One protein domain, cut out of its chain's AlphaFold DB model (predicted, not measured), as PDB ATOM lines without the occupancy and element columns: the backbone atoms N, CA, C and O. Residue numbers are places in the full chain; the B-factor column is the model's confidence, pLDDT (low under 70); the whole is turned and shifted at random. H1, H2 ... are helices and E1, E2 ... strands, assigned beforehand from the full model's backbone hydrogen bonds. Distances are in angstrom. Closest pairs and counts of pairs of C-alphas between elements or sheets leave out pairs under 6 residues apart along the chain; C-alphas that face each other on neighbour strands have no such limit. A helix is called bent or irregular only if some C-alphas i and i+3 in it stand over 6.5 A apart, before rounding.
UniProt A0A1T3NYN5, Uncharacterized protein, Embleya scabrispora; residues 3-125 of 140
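What this domain is: This is residues 3 to 125 of the 140 residues of an uncharacterized protein of Embleya scabrispora (UniProt A0A1T3NYN5). One strongly twisted, curled sheet of six strands makes the body, with the loop that holds short H1 at one end of the longest axis and H2 at the other. H2 only grazes the sheet, near E2 and E6, and residues 104 to 109 stick out. The 123 printed residues run E1, E2, E3, E4, H1, E5, H2, E6; the mixed sheet has the order E3, E4, E5, E1, E2, E6, and the class is mixed, helices and strands. The whole is compact, with a radius of gyration of the C-alphas of 14.9 A, and spans 47 by 31 by 30 A, only just elongated.

Where its parts are: Find C-alpha 3 at (-0.756, 28.754, -19.872); from there E1 runs 30.2 A to residue 13. E2, residues 21 to 34, covers 30.8 A and bends by 79 degrees at residue 31. Next come E3, residues 43 to 45, and E4, residues 62 to 71, 24.9 A long. H1, residues 83 to 86, is irregular, 7.2 A from first to last C-alpha. E5, residues 92 to 100, covers 26.1 A, and H2, residues 105 to 117, 18.2 A. E6, residues 121 to 124, ends at C-alpha 124, (-5.184, 4.526, -26.398).

How they stand to each other: Look first at the hairpin E1 and E2, antiparallel, with N 8 and O 27 2.8 A apart. E5 is parallel to E1, at N 7 and O 95, 2.8 A. E4 is antiparallel to E5, at N 69 and O 94, 2.8 A. Its residues 62 to 64 pair with E3 in a hairpin, at N 44 and O 63, 2.8 A. On the other side of E2 from E1, E6 is antiparallel, at N 26 and O 123, 2.8 A. E5, H2 and E6 form a split strand-helix-strand unit, two strands running the same way with a helix between them along the chain and E1 and E2 between them in the sheet; its crossover is right-handed. The closest C-alphas of H2 and E6, Tyr 115 and Ser 121, are 8.0 A apart. H1 is not on the sheet. In H2 every O i to N i+4 pair is within hydrogen-bond range; H1 is too short for one.

The domain as a whole: The C-alphas of Gln 87 and Thr 104, the two farthest apart, are 46.9 A apart. The printed part has no cut; the links E3 to E4 and E4 to H1 are long. Look for pLDDT under 70 at residues 46 to 62, 77 to 79, 88 to 89 and 107.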
ATOM      1  N   ARG A   3      -1.305  30.044 -19.447       80.38
ATOM      2  CA  ARG A   3      -0.756  28.754 -19.872       80.38
ATOM      3  C   ARG A   3      -1.864  27.712 -19.903       80.38
ATOM      4  O   ARG A   3      -2.669  27.666 -18.975       80.38
ATOM      5  N   TYR A   4      -1.901  26.910 -20.954       81.62
ATOM      6  CA  TYR A   4      -2.871  25.833 -21.106       81.62
ATOM      7  C   TYR A   4      -2.271  24.668 -21.894       81.62
ATOM      8  O   TYR A   4      -1.271  24.820 -22.595       81.62
ATOM      9  N   ARG A   5      -2.893  23.497 -21.766       83.81
ATOM     10  CA  ARG A   5      -2.604  22.315 -22.586       83.81
ATOM     11  C   ARG A   5      -3.759  22.043 -23.536       83.81
ATOM     12  O   ARG A   5      -4.878  22.490 -23.279       83.81
ATOM     13  N   VAL A   6      -3.492  21.326 -24.619       83.75
ATOM     14  CA  VAL A   6      -4.515  20.916 -25.587       83.75
ATOM     15  C   VAL A   6      -4.617  19.399 -25.564       83.75
ATOM     16  O   VAL A   6      -3.612  18.716 -25.744       83.75
ATOM     17  N   ARG A   7      -5.828  18.888 -25.339       86.94
ATOM     18  CA  ARG A   7      -6.175  17.472 -25.455       86.94
ATOM     19  C   ARG A   7      -7.084  17.270 -26.659       86.94
ATOM     20  O   ARG A   7      -8.122  17.923 -26.745       86.94
ATOM     21  N   VAL A   8      -6.716  16.365 -27.554       85.75
ATOM     22  CA  VAL A   8      -7.546  15.942 -28.684       85.75
ATOM     23  C   VAL A   8      -8.079  14.551 -28.381       85.75
ATOM     24  O   VAL A   8      -7.298  13.616 -28.267       85.75
ATOM     25  N   ASP A   9      -9.391  14.431 -28.224       88.19
ATOM     26  CA  ASP A   9     -10.096  13.166 -28.038       88.19
ATOM     27  C   ASP A   9     -10.530  12.647 -29.424       88.19
ATOM     28  O   ASP A   9     -11.218  13.353 -30.169       88.19
ATOM     29  N   PHE A  10     -10.129  11.426 -29.774       86.69
ATOM     30  CA  PHE A  10     -10.421  10.797 -31.061       86.69
ATOM     31  C   PHE A  10     -11.609   9.846 -30.976       86.69
ATOM     32  O   PHE A  10     -11.737   9.072 -30.024       86.69
ATOM     33  N   TYR A  11     -12.461   9.888 -31.995       88.56
ATOM     34  CA  TYR A  11     -13.689   9.103 -32.086       88.56
ATOM     35  C   TYR A  11     -13.873   8.554 -33.498       88.56
ATOM     36  O   TYR A  11     -13.452   9.185 -34.460       88.56
ATOM     37  N   GLN A  12     -14.557   7.421 -33.629       86.19
ATOM     38  CA  GLN A  12     -14.942   6.856 -34.926       86.19
ATOM     39  C   GLN A  12     -15.987   7.709 -35.659       86.19
ATOM     40  O   GLN A  12     -16.020   7.695 -36.877       86.19
ATOM     41  N   ASP A  13     -16.851   8.431 -34.936       82.94
ATOM     42  CA  ASP A  13     -17.852   9.329 -35.532       82.94
ATOM     43  C   ASP A  13     -17.935  10.637 -34.727       82.94
ATOM     44  O   ASP A  13     -18.205  10.613 -33.517       82.94
ATOM     45  N   VAL A  14     -17.732  11.780 -35.400       84.12
ATOM     46  CA  VAL A  14     -17.847  13.146 -34.838       84.12
ATOM     47  C   VAL A  14     -18.906  13.953 -35.607       84.12
ATOM     48  O   VAL A  14     -18.602  14.879 -36.362       84.12
ATOM     49  N   PRO A  15     -20.186  13.624 -35.415       81.69
ATOM     50  CA  PRO A  15     -21.295  14.276 -36.095       81.69
ATOM     51  C   PRO A  15     -21.510  15.705 -35.554       81.69
ATOM     52  O   PRO A  15     -21.306  15.964 -34.366       81.69
ATOM     53  N   PRO A  16     -21.959  16.660 -36.388       75.25
ATOM     54  CA  PRO A  16     -22.065  18.069 -35.996       75.25
ATOM     55  C   PRO A  16     -23.213  18.370 -35.016       75.25
ATOM     56  O   PRO A  16     -23.215  19.425 -34.383       75.25
ATOM     57  N   ASP A  17     -24.212  17.491 -34.916       82.44
ATOM     58  CA  ASP A  17     -25.487  17.727 -34.230       82.44
ATOM     59  C   ASP A  17     -25.776  16.755 -33.071       82.44
ATOM     60  O   ASP A  17     -26.818  16.863 -32.418       82.44
ATOM     61  N   ARG A  18     -24.863  15.825 -32.770       83.31
ATOM     62  CA  ARG A  18     -24.997  14.853 -31.670       83.31
ATOM     63  C   ARG A  18     -23.634  14.560 -31.018       83.31
ATOM     64  O   ARG A  18     -22.605  14.911 -31.589       83.31
ATOM     65  N   PRO A  19     -23.595  13.960 -29.814       81.88
ATOM     66  CA  PRO A  19     -22.331  13.616 -29.167       81.88
ATOM     67  C   PRO A  19     -21.477  12.660 -30.022       81.88
ATOM     68  O   PRO A  19     -22.051  11.777 -30.666       81.88
ATOM     69  N   PRO A  20     -20.136  12.793 -30.003       83.12
ATOM     70  CA  PRO A  20     -19.233  11.840 -30.649       83.12
ATOM     71  C   PRO A  20     -19.387  10.420 -30.104       83.12
ATOM     72  O   PRO A  20     -19.720  10.237 -28.929       83.12
ATOM     73  N   THR A  21     -19.111   9.417 -30.939       85.69
ATOM     74  CA  THR A  21     -19.230   7.997 -30.564       85.69
ATOM     75  C   THR A  21     -18.041   7.166 -31.042       85.69
ATOM     76  O   THR A  21     -17.327   7.561 -31.959       85.69
ATOM     77  N   GLY A  22     -17.810   6.022 -30.392       86.44
ATOM     78  CA  GLY A  22     -16.685   5.136 -30.708       86.44
ATOM     79  C   GLY A  22     -15.338   5.755 -30.336       86.44
ATOM     80  O   GLY A  22     -14.499   5.958 -31.203       86.44
ATOM     81  N   TYR A  23     -15.149   6.109 -29.063       88.44
ATOM     82  CA  TYR A  23     -13.893   6.682 -28.568       88.44
ATOM     83  C   TYR A  23     -12.698   5.752 -28.848       88.44
ATOM     84  O   TYR A  23     -12.750   4.566 -28.526       88.44
ATOM     85  N   VAL A  24     -11.634   6.304 -29.434       88.19
ATOM     86  CA  VAL A  24     -10.432   5.571 -29.872       88.19
ATOM     87  C   VAL A  24      -9.240   5.837 -28.956       88.19
ATOM     88  O   VAL A  24      -8.447   4.936 -28.687       88.19
ATOM     89  N   GLY A  25      -9.115   7.060 -28.448       87.12
ATOM     90  CA  GLY A  25      -7.995   7.476 -27.615       87.12
ATOM     91  C   GLY A  25      -7.886   8.992 -27.530       87.12
ATOM     92  O   GLY A  25      -8.738   9.718 -28.044       87.12
ATOM     93  N   SER A  26      -6.831   9.478 -26.887       87.88
ATOM     94  CA  SER A  26      -6.542  10.906 -26.800       87.88
ATOM     95  C   SER A  26      -5.077  11.199 -27.091       87.88
ATOM     96  O   SER A  26      -4.189  10.404 -26.786       87.88
ATOM     97  N   LEU A  27      -4.825  12.386 -27.634       85.62
ATOM     98  CA  LEU A  27      -3.500  12.982 -27.700       85.62
ATOM     99  C   LEU A  27      -3.446  14.223 -26.820       85.62
ATOM    100  O   LEU A  27      -4.416  14.978 -26.732       85.62
ATOM    101  N   LEU A  28      -2.294  14.470 -26.215       85.00
ATOM    102  CA  LEU A  28      -2.067  15.649 -25.401       85.00
ATOM    103  C   LEU A  28      -0.802  16.388 -25.834       85.00
ATOM    104  O   LEU A  28       0.264  15.791 -25.973       85.00
ATOM    105  N   SER A  29      -0.915  17.710 -25.948       82.19
ATOM    106  CA  SER A  29       0.215  18.620 -26.114       82.19
ATOM    107  C   SER A  29       0.294  19.660 -25.003       82.19
ATOM    108  O   SER A  29      -0.718  20.154 -24.489       82.19
ATOM    109  N   GLY A  30       1.530  19.972 -24.610       76.12
ATOM    110  CA  GLY A  30       1.857  20.809 -23.463       76.12
ATOM    111  C   GLY A  30       2.161  22.274 -23.792       76.12
ATOM    112  O   GLY A  30       2.520  22.629 -24.907       76.12
ATOM    113  N   ASP A  31       2.071  23.109 -22.753       71.75
ATOM    114  CA  ASP A  31       2.712  24.427 -22.638       71.75
ATOM    115  C   ASP A  31       2.384  25.488 -23.702       71.75
ATOM    116  O   ASP A  31       3.213  26.337 -24.046       71.75
ATOM    117  N   PHE A  32       1.127  25.546 -24.141       76.00
ATOM    118  CA  PHE A  32       0.647  26.674 -24.932       76.00
ATOM    119  C   PHE A  32       0.508  27.922 -24.066       76.00
ATOM    120  O   PHE A  32       0.105  27.866 -22.901       76.00
ATOM    121  N   ALA A  33       0.814  29.075 -24.656       72.44
ATOM    122  CA  ALA A  33       0.733  30.355 -23.980       72.44
ATOM    123  C   ALA A  33      -0.036  31.363 -24.839       72.44
ATOM    124  O   ALA A  33       0.333  31.640 -25.979       72.44
ATOM    125  N   GLY A  34      -1.100  31.936 -24.277       71.19
ATOM    126  CA  GLY A  34      -1.993  32.848 -24.991       71.19
ATOM    127  C   GLY A  34      -2.320  34.126 -24.213       71.19
ATOM    128  O   GLY A  34      -2.145  34.189 -22.987       71.19
ATOM    129  N   PRO A  35      -2.807  35.176 -24.905       72.00
ATOM    130  CA  PRO A  35      -3.353  36.367 -24.257       72.00
ATOM    131  C   PRO A  35      -4.729  36.104 -23.623       72.00
ATOM    132  O   PRO A  35      -5.103  36.802 -22.684       72.00
ATOM    133  N   ALA A  36      -5.454  35.095 -24.110       78.25
ATOM    134  CA  ALA A  36      -6.767  34.679 -23.634       78.25
ATOM    135  C   ALA A  36      -6.909  33.153 -23.727       78.25
ATOM    136  O   ALA A  36      -6.199  32.506 -24.496       78.25
ATOM    137  N   LEU A  37      -7.829  32.604 -22.937       80.25
ATOM    138  CA  LEU A  37      -8.210  31.198 -22.985       80.25
ATOM    139  C   LEU A  37      -9.307  31.005 -24.048       80.25
ATOM    140  O   LEU A  37     -10.285  31.760 -24.003       80.25
ATOM    141  N   PRO A  38      -9.175  30.030 -24.968       82.69
ATOM    142  CA  PRO A  38     -10.244  29.686 -25.903       82.69
ATOM    143  C   PRO A  38     -11.524  29.280 -25.169       82.69
ATOM    144  O   PRO A  38     -11.469  28.744 -24.065       82.69
ATOM    145  N   ARG A  39     -12.680  29.527 -25.779       82.44
ATOM    146  CA  ARG A  39     -14.004  29.127 -25.289       82.44
ATOM    147  C   ARG A  39     -14.541  27.958 -26.109       82.44
ATOM    148  O   ARG A  39     -14.100  27.724 -27.227       82.44
ATOM    149  N   GLY A  40     -15.532  27.248 -25.569       81.69
ATOM    150  CA  GLY A  40     -16.294  26.277 -26.358       81.69
ATOM    151  C   GLY A  40     -16.892  26.943 -27.604       81.69
ATOM    152  O   GLY A  40     -17.497  28.010 -27.494       81.69
ATOM    153  N   GLY A  41     -16.692  26.326 -28.768       78.38
ATOM    154  CA  GLY A  41     -17.070  26.854 -30.081       78.38
ATOM    155  C   GLY A  41     -15.994  27.697 -30.776       78.38
ATOM    156  O   GLY A  41     -16.122  27.942 -31.974       78.38
ATOM    157  N   ASP A  42     -14.927  28.107 -30.080       81.06
ATOM    158  CA  ASP A  42     -13.773  28.732 -30.734       81.06
ATOM    159  C   ASP A  42     -13.002  27.692 -31.559       81.06
ATOM    160  O   ASP A  42     -13.067  26.491 -31.296       81.06
ATOM    161  N   SER A  43     -12.228  28.142 -32.543       76.25
ATOM    162  CA  SER A  43     -11.346  27.279 -33.329       76.25
ATOM    163  C   SER A  43      -9.884  27.492 -32.931       76.25
ATOM    164  O   SER A  43      -9.441  28.629 -32.780       76.25
ATOM    165  N   ILE A  44      -9.124  26.407 -32.780       73.69
ATOM    166  CA  ILE A  44      -7.679  26.428 -32.517       73.69
ATOM    167  C   ILE A  44      -6.934  25.623 -33.581       73.69
ATOM    168  O   ILE A  44      -7.456  24.641 -34.094       73.69
ATOM    169  N   SER A  45      -5.710  26.024 -33.923       70.75
ATOM    170  CA  SER A  45      -4.864  25.220 -34.813       70.75
ATOM    171  C   SER A  45      -4.297  24.033 -34.033       70.75
ATOM    172  O   SER A  45      -3.610  24.241 -33.034       70.75
ATOM    173  N   ALA A  46      -4.597  22.810 -34.482       56.28
ATOM    174  CA  ALA A  46      -4.075  21.559 -33.908       56.28
ATOM    175  C   ALA A  46      -2.567  21.420 -34.091       56.28
ATOM    176  O   ALA A  46      -1.859  20.863 -33.268       56.28
ATOM    177  N   ILE A  47      -2.100  21.928 -35.225       58.28
ATOM    178  CA  ILE A  47      -0.723  21.862 -35.680       58.28
ATOM    179  C   ILE A  47      -0.129  23.250 -35.426       58.28
ATOM    180  O   ILE A  47      -0.799  24.249 -35.729       58.28
ATOM    181  N   PRO A  48       1.090  23.370 -34.877       53.31
ATOM    182  CA  PRO A  48       1.742  24.649 -34.667       53.31
ATOM    183  C   PRO A  48       2.057  25.300 -36.017       53.31
ATOM    184  O   PRO A  48       3.150  25.188 -36.558       53.31
ATOM    185  N   LEU A  49       1.104  26.062 -36.543       47.88
ATOM    186  CA  LEU A  49       1.331  27.036 -37.604       47.88
ATOM    187  C   LEU A  49       1.703  28.379 -36.983       47.88
ATOM    188  O   LEU A  49       1.026  29.371 -37.201       47.88
ATOM    189  N   GLY A  50       2.732  28.417 -36.135       36.94
ATOM    190  CA  GLY A  50       3.344  29.676 -35.685       36.94
ATOM    191  C   GLY A  50       2.405  30.782 -35.156       36.94
ATOM    192  O   GLY A  50       2.791  31.948 -35.208       36.94
ATOM    193  N   GLY A  51       1.199  30.473 -34.660       44.03
ATOM    194  CA  GLY A  51       0.251  31.487 -34.190       44.03
ATOM    195  C   GLY A  51      -1.158  30.960 -33.906       44.03
ATOM    196  O   GLY A  51      -1.668  30.082 -34.594       44.03
ATOM    197  N   ALA A  52      -1.803  31.517 -32.877       39.88
ATOM    198  CA  ALA A  52      -3.229  31.330 -32.626       39.88
ATOM    199  C   ALA A  52      -4.033  32.312 -33.496       39.88
ATOM    200  O   ALA A  52      -3.810  33.522 -33.427       39.88
ATOM    201  N   HIS A  53      -4.979  31.807 -34.288       41.69
ATOM    202  CA  HIS A  53      -5.925  32.624 -35.050       41.69
ATOM    203  C   HIS A  53      -7.316  32.543 -34.411       41.69
ATOM    204  O   HIS A  53      -7.772  31.461 -34.062       41.69
ATOM    205  N   ILE A  54      -7.981  33.690 -34.243       41.38
ATOM    206  CA  ILE A  54      -9.316  33.805 -33.633       41.38
ATOM    207  C   ILE A  54     -10.319  34.135 -34.750       41.38
ATOM    208  O   ILE A  54     -10.249  35.221 -35.324       41.38
ATOM    209  N   GLY A  55     -11.240  33.220 -35.073       44.31
ATOM    210  CA  GLY A  55     -12.312  33.433 -36.059       44.31
ATOM    211  C   GLY A  55     -12.906  32.125 -36.610       44.31
ATOM    212  O   GLY A  55     -12.279  31.079 -36.463       44.31
ATOM    213  N   PRO A  56     -14.099  32.153 -37.238       35.00
ATOM    214  CA  PRO A  56     -14.765  30.944 -37.716       35.00
ATOM    215  C   PRO A  56     -14.108  30.425 -39.003       35.00
ATOM    216  O   PRO A  56     -14.231  31.040 -40.061       35.00
ATOM    217  N   TRP A  57     -13.433  29.279 -38.913       41.72
ATOM    218  CA  TRP A  57     -12.958  28.499 -40.058       41.72
ATOM    219  C   TRP A  57     -13.616  27.116 -40.037       41.72
ATOM    220  O   TRP A  57     -13.696  26.478 -38.992       41.72
ATOM    221  N   THR A  58     -14.085  26.655 -41.197       38.97
ATOM    222  CA  THR A  58     -14.551  25.277 -41.418       38.97
ATOM    223  C   THR A  58     -13.648  24.668 -42.493       38.97
ATOM    224  O   THR A  58     -13.689  25.083 -43.647       38.97
ATOM    225  N   GLY A  59     -12.751  23.764 -42.087       45.66
ATOM    226  CA  GLY A  59     -11.691  23.185 -42.928       45.66
ATOM    227  C   GLY A  59     -10.295  23.379 -42.321       45.66
ATOM    228  O   GLY A  59     -10.001  24.450 -41.785       45.66
ATOM    229  N   GLY A  60      -9.465  22.324 -42.364       51.59
ATOM    230  CA  GLY A  60      -8.144  22.257 -41.717       51.59
ATOM    231  C   GLY A  60      -7.266  23.481 -42.009       51.59
ATOM    232  O   GLY A  60      -7.370  24.054 -43.099       51.59
ATOM    233  N   PRO A  61      -6.425  23.928 -41.053       61.66
ATOM    234  CA  PRO A  61      -5.813  23.215 -39.911       61.66
ATOM    235  C   PRO A  61      -6.498  23.447 -38.546       61.66
ATOM    236  O   PRO A  61      -5.907  23.200 -37.491       61.66
ATOM    237  N   TYR A  62      -7.717  23.983 -38.551       69.00
ATOM    238  CA  TYR A  62      -8.405  24.398 -37.333       69.00
ATOM    239  C   TYR A  62      -9.344  23.318 -36.800       69.00
ATOM    240  O   TYR A  62     -10.113  22.721 -37.550       69.00
ATOM    241  N   MET A  63      -9.316  23.118 -35.487       74.75
ATOM    242  CA  MET A  63     -10.214  22.240 -34.751       74.75
ATOM    243  C   MET A  63     -11.073  23.060 -33.793       74.75
ATOM    244  O   MET A  63     -10.613  24.037 -33.199       74.75
ATOM    245  N   MET A  64     -12.331  22.663 -33.634       79.56
ATOM    246  CA  MET A  64     -13.280  23.352 -32.768       79.56
ATOM    247  C   MET A  64     -13.123  22.906 -31.316       79.56
ATOM    248  O   MET A  64     -13.265  21.726 -30.998       79.56
ATOM    249  N   VAL A  65     -12.898  23.865 -30.424       81.38
ATOM    250  CA  VAL A  65     -12.868  23.650 -28.979       81.38
ATOM    251  C   VAL A  65     -14.239  23.177 -28.526       81.38
ATOM    252  O   VAL A  65     -15.226  23.907 -28.603       81.38
ATOM    253  N   HIS A  66     -14.295  21.954 -28.019       82.19
ATOM    254  CA  HIS A  66     -15.531  21.365 -27.538       82.19
ATOM    255  C   HIS A  66     -15.803  21.776 -26.089       82.19
ATOM    256  O   HIS A  66     -16.906  22.197 -25.741       82.19
ATOM    257  N   ARG A  67     -14.783  21.691 -25.228       83.25
ATOM    258  CA  ARG A  67     -14.888  22.118 -23.827       83.25
ATOM    259  C   ARG A  67     -13.549  22.584 -23.275       83.25
ATOM    260  O   ARG A  67     -12.496  22.305 -23.839       83.25
ATOM    261  N   VAL A  68     -13.607  23.289 -22.150       84.62
ATOM    262  CA  VAL A  68     -12.429  23.793 -21.442       84.62
ATOM    263  C   VAL A  68     -12.486  23.315 -20.000       84.62
ATOM    264  O   VAL A  68     -13.362  23.716 -19.233       84.62
ATOM    265  N   GLU A  69     -11.559  22.442 -19.637       83.81
ATOM    266  CA  GLU A  69     -11.452  21.836 -18.315       83.81
ATOM    267  C   GLU A  69     -10.527  22.695 -17.442       83.81
ATOM    268  O   GLU A  69      -9.420  23.059 -17.840       83.81
ATOM    269  N   HIS A  70     -11.014  23.070 -16.259       81.38
ATOM    270  CA  HIS A  70     -10.270  23.869 -15.289       81.38
ATOM    271  C   HIS A  70     -10.008  23.013 -14.061       81.38
ATOM    272  O   HIS A  70     -10.951  22.550 -13.415       81.38
ATOM    273  N   HIS A  71      -8.739  22.849 -13.714       79.06
ATOM    274  CA  HIS A  71      -8.333  22.107 -12.535       79.06
ATOM    275  C   HIS A  71      -7.815  23.100 -11.486       79.06
ATOM    276  O   HIS A  71      -6.943  23.923 -11.788       79.06
ATOM    277  N   PRO A  72      -8.346  23.062 -10.247       72.25
ATOM    278  CA  PRO A  72      -7.940  23.985  -9.183       72.25
ATOM    279  C   PRO A  72      -6.496  23.752  -8.719       72.25
ATOM    280  O   PRO A  72      -5.914  24.604  -8.053       72.25
ATOM    281  N   VAL A  73      -5.933  22.602  -9.083       79.50
ATOM    282  CA  VAL A  73      -4.561  22.183  -8.820       79.50
ATOM    283  C   VAL A  73      -3.853  21.936 -10.155       79.50
ATOM    284  O   VAL A  73      -4.524  21.733 -11.178       79.50
ATOM    285  N   PRO A  74      -2.516  21.959 -10.190       75.44
ATOM    286  CA  PRO A  74      -1.788  21.590 -11.377       75.44
ATOM    287  C   PRO A  74      -1.947  20.087 -11.561       75.44
ATOM    288  O   PRO A  74      -1.605  19.298 -10.678       75.44
ATOM    289  N   VAL A  75      -2.487  19.705 -12.708       75.81
ATOM    290  CA  VAL A  75      -2.395  18.333 -13.176       75.81
ATOM    291  C   VAL A  75      -1.232  18.225 -14.156       75.81
ATOM    292  O   VAL A  75      -0.874  19.207 -14.817       75.81
ATOM    293  N   ASP A  76      -0.564  17.080 -14.210       71.88
ATOM    294  CA  ASP A  76       0.438  16.791 -15.224       71.88
ATOM    295  C   ASP A  76      -0.227  16.613 -16.587       71.88
ATOM    296  O   ASP A  76      -1.419  16.894 -16.761       71.88
ATOM    297  N   GLY A  77       0.587  16.251 -17.582       63.41
ATOM    298  CA  GLY A  77       0.078  15.995 -18.913       63.41
ATOM    299  C   GLY A  77      -1.115  15.054 -18.823       63.41
ATOM    300  O   GLY A  77      -2.200  15.447 -19.222       63.41
ATOM    301  N   GLU A  78      -0.905  13.925 -18.155       66.88
ATOM    302  CA  GLU A  78      -1.808  12.812 -17.860       66.88
ATOM    303  C   GLU A  78      -3.023  13.159 -16.986       66.88
ATOM    304  O   GLU A  78      -3.870  12.316 -16.755       66.88
ATOM    305  N   GLY A  79      -3.200  14.391 -16.516       65.88
ATOM    306  CA  GLY A  79      -4.346  14.712 -15.663       65.88
ATOM    307  C   GLY A  79      -4.189  14.237 -14.211       65.88
ATOM    308  O   GLY A  79      -5.112  14.418 -13.411       65.88
ATOM    309  N   HIS A  80      -3.024  13.712 -13.825       75.00
ATOM    310  CA  HIS A  80      -2.693  13.393 -12.441       75.00
ATOM    311  C   HIS A  80      -2.277  14.648 -11.682       75.00
ATOM    312  O   HIS A  80      -1.588  15.513 -12.209       75.00
ATOM    313  N   ILE A  81      -2.652  14.757 -10.409       74.38
ATOM    314  CA  ILE A  81      -2.209  15.876  -9.572       74.38
ATOM    315  C   ILE A  81      -0.684  15.789  -9.391       74.38
ATOM    316  O   ILE A  81      -0.176  14.779  -8.910       74.38
ATOM    317  N   VAL A  82       0.048  16.850  -9.742       78.75
ATOM    318  CA  VAL A  82       1.519  16.868  -9.624       78.75
ATOM    319  C   VAL A  82       1.955  16.892  -8.163       78.75
ATOM    320  O   VAL A  82       1.486  17.737  -7.416       78.75
ATOM    321  N   GLU A  83       2.904  16.052  -7.743       78.38
ATOM    322  CA  GLU A  83       3.288  15.909  -6.321       78.38
ATOM    323  C   GLU A  83       3.697  17.224  -5.625       78.38
ATOM    324  O   GLU A  83       3.446  17.415  -4.438       78.38
ATOM    325  N   TRP A  84       4.293  18.168  -6.358       74.50
ATOM    326  CA  TRP A  84       4.736  19.456  -5.811       74.50
ATOM    327  C   TRP A  84       3.607  20.480  -5.616       74.50
ATOM    328  O   TRP A  84       3.859  21.573  -5.099       74.50
ATOM    329  N   TRP A  85       2.371  20.162  -6.012       75.31
ATOM    330  CA  TRP A  85       1.255  21.109  -5.999       75.31
ATOM    331  C   TRP A  85       0.956  21.688  -4.615       75.31
ATOM    332  O   TRP A  85       0.594  22.859  -4.512       75.31
ATOM    333  N   GLU A  86       1.142  20.895  -3.554       72.75
ATOM    334  CA  GLU A  86       0.884  21.317  -2.172       72.75
ATOM    335  C   GLU A  86       1.792  22.478  -1.750       72.75
ATOM    336  O   GLU A  86       1.434  23.284  -0.893       72.75
ATOM    337  N   GLN A  87       2.966  22.585  -2.375       73.12
ATOM    338  CA  GLN A  87       3.945  23.633  -2.099       73.12
ATOM    339  C   GLN A  87       3.692  24.882  -2.956       73.12
ATOM    340  O   GLN A  87       4.018  25.992  -2.531       73.12
ATOM    341  N   TYR A  88       3.095  24.714  -4.142       66.25
ATOM    342  CA  TYR A  88       2.837  25.786  -5.105       66.25
ATOM    343  C   TYR A  88       1.525  25.540  -5.866       66.25
ATOM    344  O   TYR A  88       1.554  25.049  -6.999       66.25
ATOM    345  N   PRO A  89       0.364  25.899  -5.289       67.06
ATOM    346  CA  PRO A  89      -0.915  25.693  -5.951       67.06
ATOM    347  C   PRO A  89      -1.036  26.664  -7.129       67.06
ATOM    348  O   PRO A  89      -1.330  27.849  -6.963       67.06
ATOM    349  N   GLN A  90      -0.787  26.162  -8.335       71.38
ATOM    350  CA  GLN A  90      -1.124  26.847  -9.576       71.38
ATOM    351  C   GLN A  90      -2.261  26.086 -10.257       71.38
ATOM    352  O   GLN A  90      -2.160  24.870 -10.400       71.38
ATOM    353  N   PRO A  91      -3.341  26.758 -10.678       75.56
ATOM    354  CA  PRO A  91      -4.391  26.097 -11.438       75.56
ATOM    355  C   PRO A  91      -3.855  25.659 -12.805       75.56
ATOM    356  O   PRO A  91      -2.962  26.299 -13.369       75.56
ATOM    357  N   SER A  92      -4.439  24.603 -13.360       78.06
ATOM    358  CA  SER A  92      -4.146  24.146 -14.720       78.06
ATOM    359  C   SER A  92      -5.405  24.154 -15.581       78.06
ATOM    360  O   SER A  92      -6.529  24.052 -15.085       78.06
ATOM    361  N   VAL A  93      -5.213  24.363 -16.883       81.88
ATOM    362  CA  VAL A  93      -6.306  24.517 -17.842       81.88
ATOM    363  C   VAL A  93      -6.042  23.654 -19.060       81.88
ATOM    364  O   VAL A  93      -4.996  23.787 -19.701       81.88
ATOM    365  N   HIS A  94      -6.999  22.790 -19.383       83.38
ATOM    366  CA  HIS A  94      -6.955  21.891 -20.527       83.38
ATOM    367  C   HIS A  94      -8.048  22.281 -21.528       83.38
ATOM    368  O   HIS A  94      -9.226  22.397 -21.191       83.38
ATOM    369  N   VAL A  95      -7.654  22.507 -22.777       82.25
ATOM    370  CA  VAL A  95      -8.566  22.752 -23.897       82.25
ATOM    371  C   VAL A  95      -8.825  21.421 -24.582       82.25
ATOM    372  O   VAL A  95      -7.883  20.781 -25.036       82.25
ATOM    373  N   VAL A  96     -10.087  21.009 -24.649       84.56
ATOM    374  CA  VAL A  96     -10.485  19.713 -25.201       84.56
ATOM    375  C   VAL A  96     -11.114  19.901 -26.569       84.56
ATOM    376  O   VAL A  96     -12.042  20.700 -26.743       84.56
ATOM    377  N   VAL A  97     -10.626  19.124 -27.521       83.44
ATOM    378  CA  VAL A  97     -11.025  19.136 -28.923       83.44
ATOM    379  C   VAL A  97     -11.411  17.719 -29.318       83.44
ATOM    380  O   VAL A  97     -10.760  16.781 -28.877       83.44
ATOM    381  N   ASN A  98     -12.453  17.557 -30.128       83.69
ATOM    382  CA  ASN A  98     -12.835  16.241 -30.642       83.69
ATOM    383  C   ASN A  98     -12.418  16.147 -32.110       83.69
ATOM    384  O   ASN A  98     -12.638  17.100 -32.863       83.69
ATOM    385  N   ALA A  99     -11.851  15.014 -32.505       82.12
ATOM    386  CA  ALA A  99     -11.458  14.737 -33.880       82.12
ATOM    387  C   ALA A  99     -11.944  13.350 -34.313       82.12
ATOM    388  O   ALA A  99     -12.023  12.421 -33.509       82.12
ATOM    389  N   GLU A 100     -12.296  13.234 -35.588       82.19
ATOM    390  CA  GLU A 100     -12.622  11.953 -36.207       82.19
ATOM    391  C   GLU A 100     -11.325  11.165 -36.442       82.19
ATOM    392  O   GLU A 100     -10.308  11.739 -36.846       82.19
ATOM    393  N   TRP A 101     -11.338   9.872 -36.116       82.44
ATOM    394  CA  TRP A 101     -10.214   8.969 -36.349       82.44
ATOM    395  C   TRP A 101     -10.144   8.593 -37.831       82.44
ATOM    396  O   TRP A 101     -11.190   8.394 -38.445       82.44
ATOM    397  N   PRO A 102      -8.947   8.467 -38.426       78.56
ATOM    398  CA  PRO A 102      -8.838   8.027 -39.809       78.56
ATOM    399  C   PRO A 102      -9.374   6.603 -40.029       78.56
ATOM    400  O   PRO A 102      -9.100   5.694 -39.251       78.56
ATOM    401  N   ASP A 103     -10.054   6.385 -41.157       78.88
ATOM    402  CA  ASP A 103     -10.633   5.081 -41.526       78.88
ATOM    403  C   ASP A 103      -9.629   4.096 -42.157       78.88
ATOM    404  O   ASP A 103      -9.991   2.981 -42.541       78.88
ATOM    405  N   THR A 104      -8.371   4.509 -42.341       77.06
ATOM    406  CA  THR A 104      -7.339   3.700 -43.002       77.06
ATOM    407  C   THR A 104      -6.058   3.657 -42.182       77.06
ATOM    408  O   THR A 104      -5.675   4.651 -41.569       77.06
ATOM    409  N   GLU A 105      -5.365   2.518 -42.235       80.31
ATOM    410  CA  GLU A 105      -4.089   2.305 -41.540       80.31
ATOM    411  C   GLU A 105      -3.000   3.286 -42.010       80.31
ATOM    412  O   GLU A 105      -2.210   3.766 -41.205       80.31
ATOM    413  N   GLU A 106      -2.982   3.635 -43.302       74.88
ATOM    414  CA  GLU A 106      -2.038   4.614 -43.858       74.88
ATOM    415  C   GLU A 106      -2.254   6.003 -43.247       74.88
ATOM    416  O   GLU A 106      -1.321   6.589 -42.703       74.88
ATOM    417  N   SER A 107      -3.493   6.506 -43.260       67.88
ATOM    418  CA  SER A 107      -3.812   7.815 -42.680       67.88
ATOM    419  C   SER A 107      -3.672   7.846 -41.156       67.88
ATOM    420  O   SER A 107      -3.306   8.880 -40.603       67.88
ATOM    421  N   GLU A 108      -3.938   6.732 -40.469       76.06
ATOM    422  CA  GLU A 108      -3.649   6.586 -39.040       76.06
ATOM    423  C   GLU A 108      -2.148   6.739 -38.772       76.06
ATOM    424  O   GLU A 108      -1.741   7.538 -37.927       76.06
ATOM    425  N   HIS A 109      -1.316   6.030 -39.534       74.62
ATOM    426  CA  HIS A 109       0.133   6.087 -39.390       74.62
ATOM    427  C   HIS A 109       0.687   7.490 -39.683       74.62
ATOM    428  O   HIS A 109       1.521   7.999 -38.935       74.62
ATOM    429  N   GLU A 110       0.200   8.154 -40.737       72.94
ATOM    430  CA  GLU A 110       0.562   9.541 -41.055       72.94
ATOM    431  C   GLU A 110       0.185  10.515 -39.931       72.94
ATOM    432  O   GLU A 110       0.994  11.369 -39.553       72.94
ATOM    433  N   LEU A 111      -1.023  10.380 -39.379       75.75
ATOM    434  CA  LEU A 111      -1.507  11.214 -38.283       75.75
ATOM    435  C   LEU A 111      -0.640  11.043 -37.030       75.75
ATOM    436  O   LEU A 111      -0.229  12.035 -36.426       75.75
ATOM    437  N   MET A 112      -0.342   9.800 -36.654       78.44
ATOM    438  CA  MET A 112       0.472   9.501 -35.476       78.44
ATOM    439  C   MET A 112       1.899  10.025 -35.642       78.44
ATOM    440  O   MET A 112       2.388  10.718 -34.750       78.44
ATOM    441  N   ASN A 113       2.518   9.822 -36.810       76.50
ATOM    442  CA  ASN A 113       3.843  10.370 -37.111       76.50
ATOM    443  C   ASN A 113       3.875  11.901 -36.983       76.50
ATOM    444  O   ASN A 113       4.777  12.450 -36.353       76.50
ATOM    445  N   LEU A 114       2.869  12.601 -37.521       75.50
ATOM    446  CA  LEU A 114       2.780  14.061 -37.438       75.50
ATOM    447  C   LEU A 114       2.748  14.564 -35.986       75.50
ATOM    448  O   LEU A 114       3.346  15.595 -35.665       75.50
ATOM    449  N   TYR A 115       2.025  13.867 -35.112       76.44
ATOM    450  CA  TYR A 115       1.899  14.248 -33.709       76.44
ATOM    451  C   TYR A 115       3.128  13.858 -32.878       76.44
ATOM    452  O   TYR A 115       3.557  14.643 -32.027       76.44
ATOM    453  N   GLU A 116       3.751  12.714 -33.166       80.38
ATOM    454  CA  GLU A 116       5.032  12.315 -32.571       80.38
ATOM    455  C   GLU A 116       6.149  13.310 -32.911       80.38
ATOM    456  O   GLU A 116       6.865  13.765 -32.016       80.38
ATOM    457  N   GLU A 117       6.247  13.743 -34.175       79.38
ATOM    458  CA  GLU A 117       7.184  14.790 -34.614       79.38
ATOM    459  C   GLU A 117       7.003  16.106 -33.838       79.38
ATOM    460  O   GLU A 117       7.950  16.876 -33.652       79.38
ATOM    461  N   GLN A 118       5.793  16.358 -33.339       75.94
ATOM    462  CA  GLN A 118       5.439  17.534 -32.549       75.94
ATOM    463  C   GLN A 118       5.487  17.297 -31.034       75.94
ATOM    464  O   GLN A 118       5.051  18.159 -30.269       75.94
ATOM    465  N   SER A 119       6.027  16.160 -30.586       81.94
ATOM    466  CA  SER A 119       6.139  15.798 -29.165       81.94
ATOM    467  C   SER A 119       4.794  15.705 -28.431       81.94
ATOM    468  O   SER A 119       4.713  16.006 -27.238       81.94
ATOM    469  N   TRP A 120       3.728  15.308 -29.128       83.94
ATOM    470  CA  TRP A 120       2.454  14.988 -28.487       83.94
ATOM    471  C   TRP A 120       2.536  13.611 -27.829       83.94
ATOM    472  O   TRP A 120       3.181  12.699 -28.342       83.94
ATOM    473  N   SER A 121       1.866  13.452 -26.690       84.38
ATOM    474  CA  SER A 121       1.753  12.166 -25.996       84.38
ATOM    475  C   SER A 121       0.439  11.488 -26.362       84.38
ATOM    476  O   SER A 121      -0.606  12.141 -26.327       84.38
ATOM    477  N   SER A 122       0.494  10.201 -26.707       83.19
ATOM    478  CA  SER A 122      -0.664   9.410 -27.115       83.19
ATOM    479  C   SER A 122      -1.134   8.444 -26.038       83.19
ATOM    480  O   SER A 122      -0.338   7.857 -25.308       83.19
ATOM    481  N   PHE A 123      -2.454   8.295 -25.948       84.12
ATOM    482  CA  PHE A 123      -3.125   7.456 -24.966       84.12
ATOM    483  C   PHE A 123      -4.235   6.671 -25.675       84.12
ATOM    484  O   PHE A 123      -5.196   7.288 -26.145       84.12
ATOM    485  N   PRO A 124      -4.128   5.337 -25.793       85.06
ATOM    486  CA  PRO A 124      -5.184   4.526 -26.398       85.06
ATOM    487  C   PRO A 124      -6.457   4.558 -25.542       85.06
ATOM    488  O   PRO A 124      -6.426   4.968 -24.385       85.06
ATOM    489  N   ALA A 125      -7.600   4.145 -26.084       82.25
ATOM    490  CA  ALA A 125      -8.785   3.898 -25.269       82.25
ATOM    491  C   ALA A 125      -8.540   2.723 -24.309       82.25
ATOM    492  O   ALA A 125      -8.171   1.634 -24.741       82.25
TER     493      ALA A 125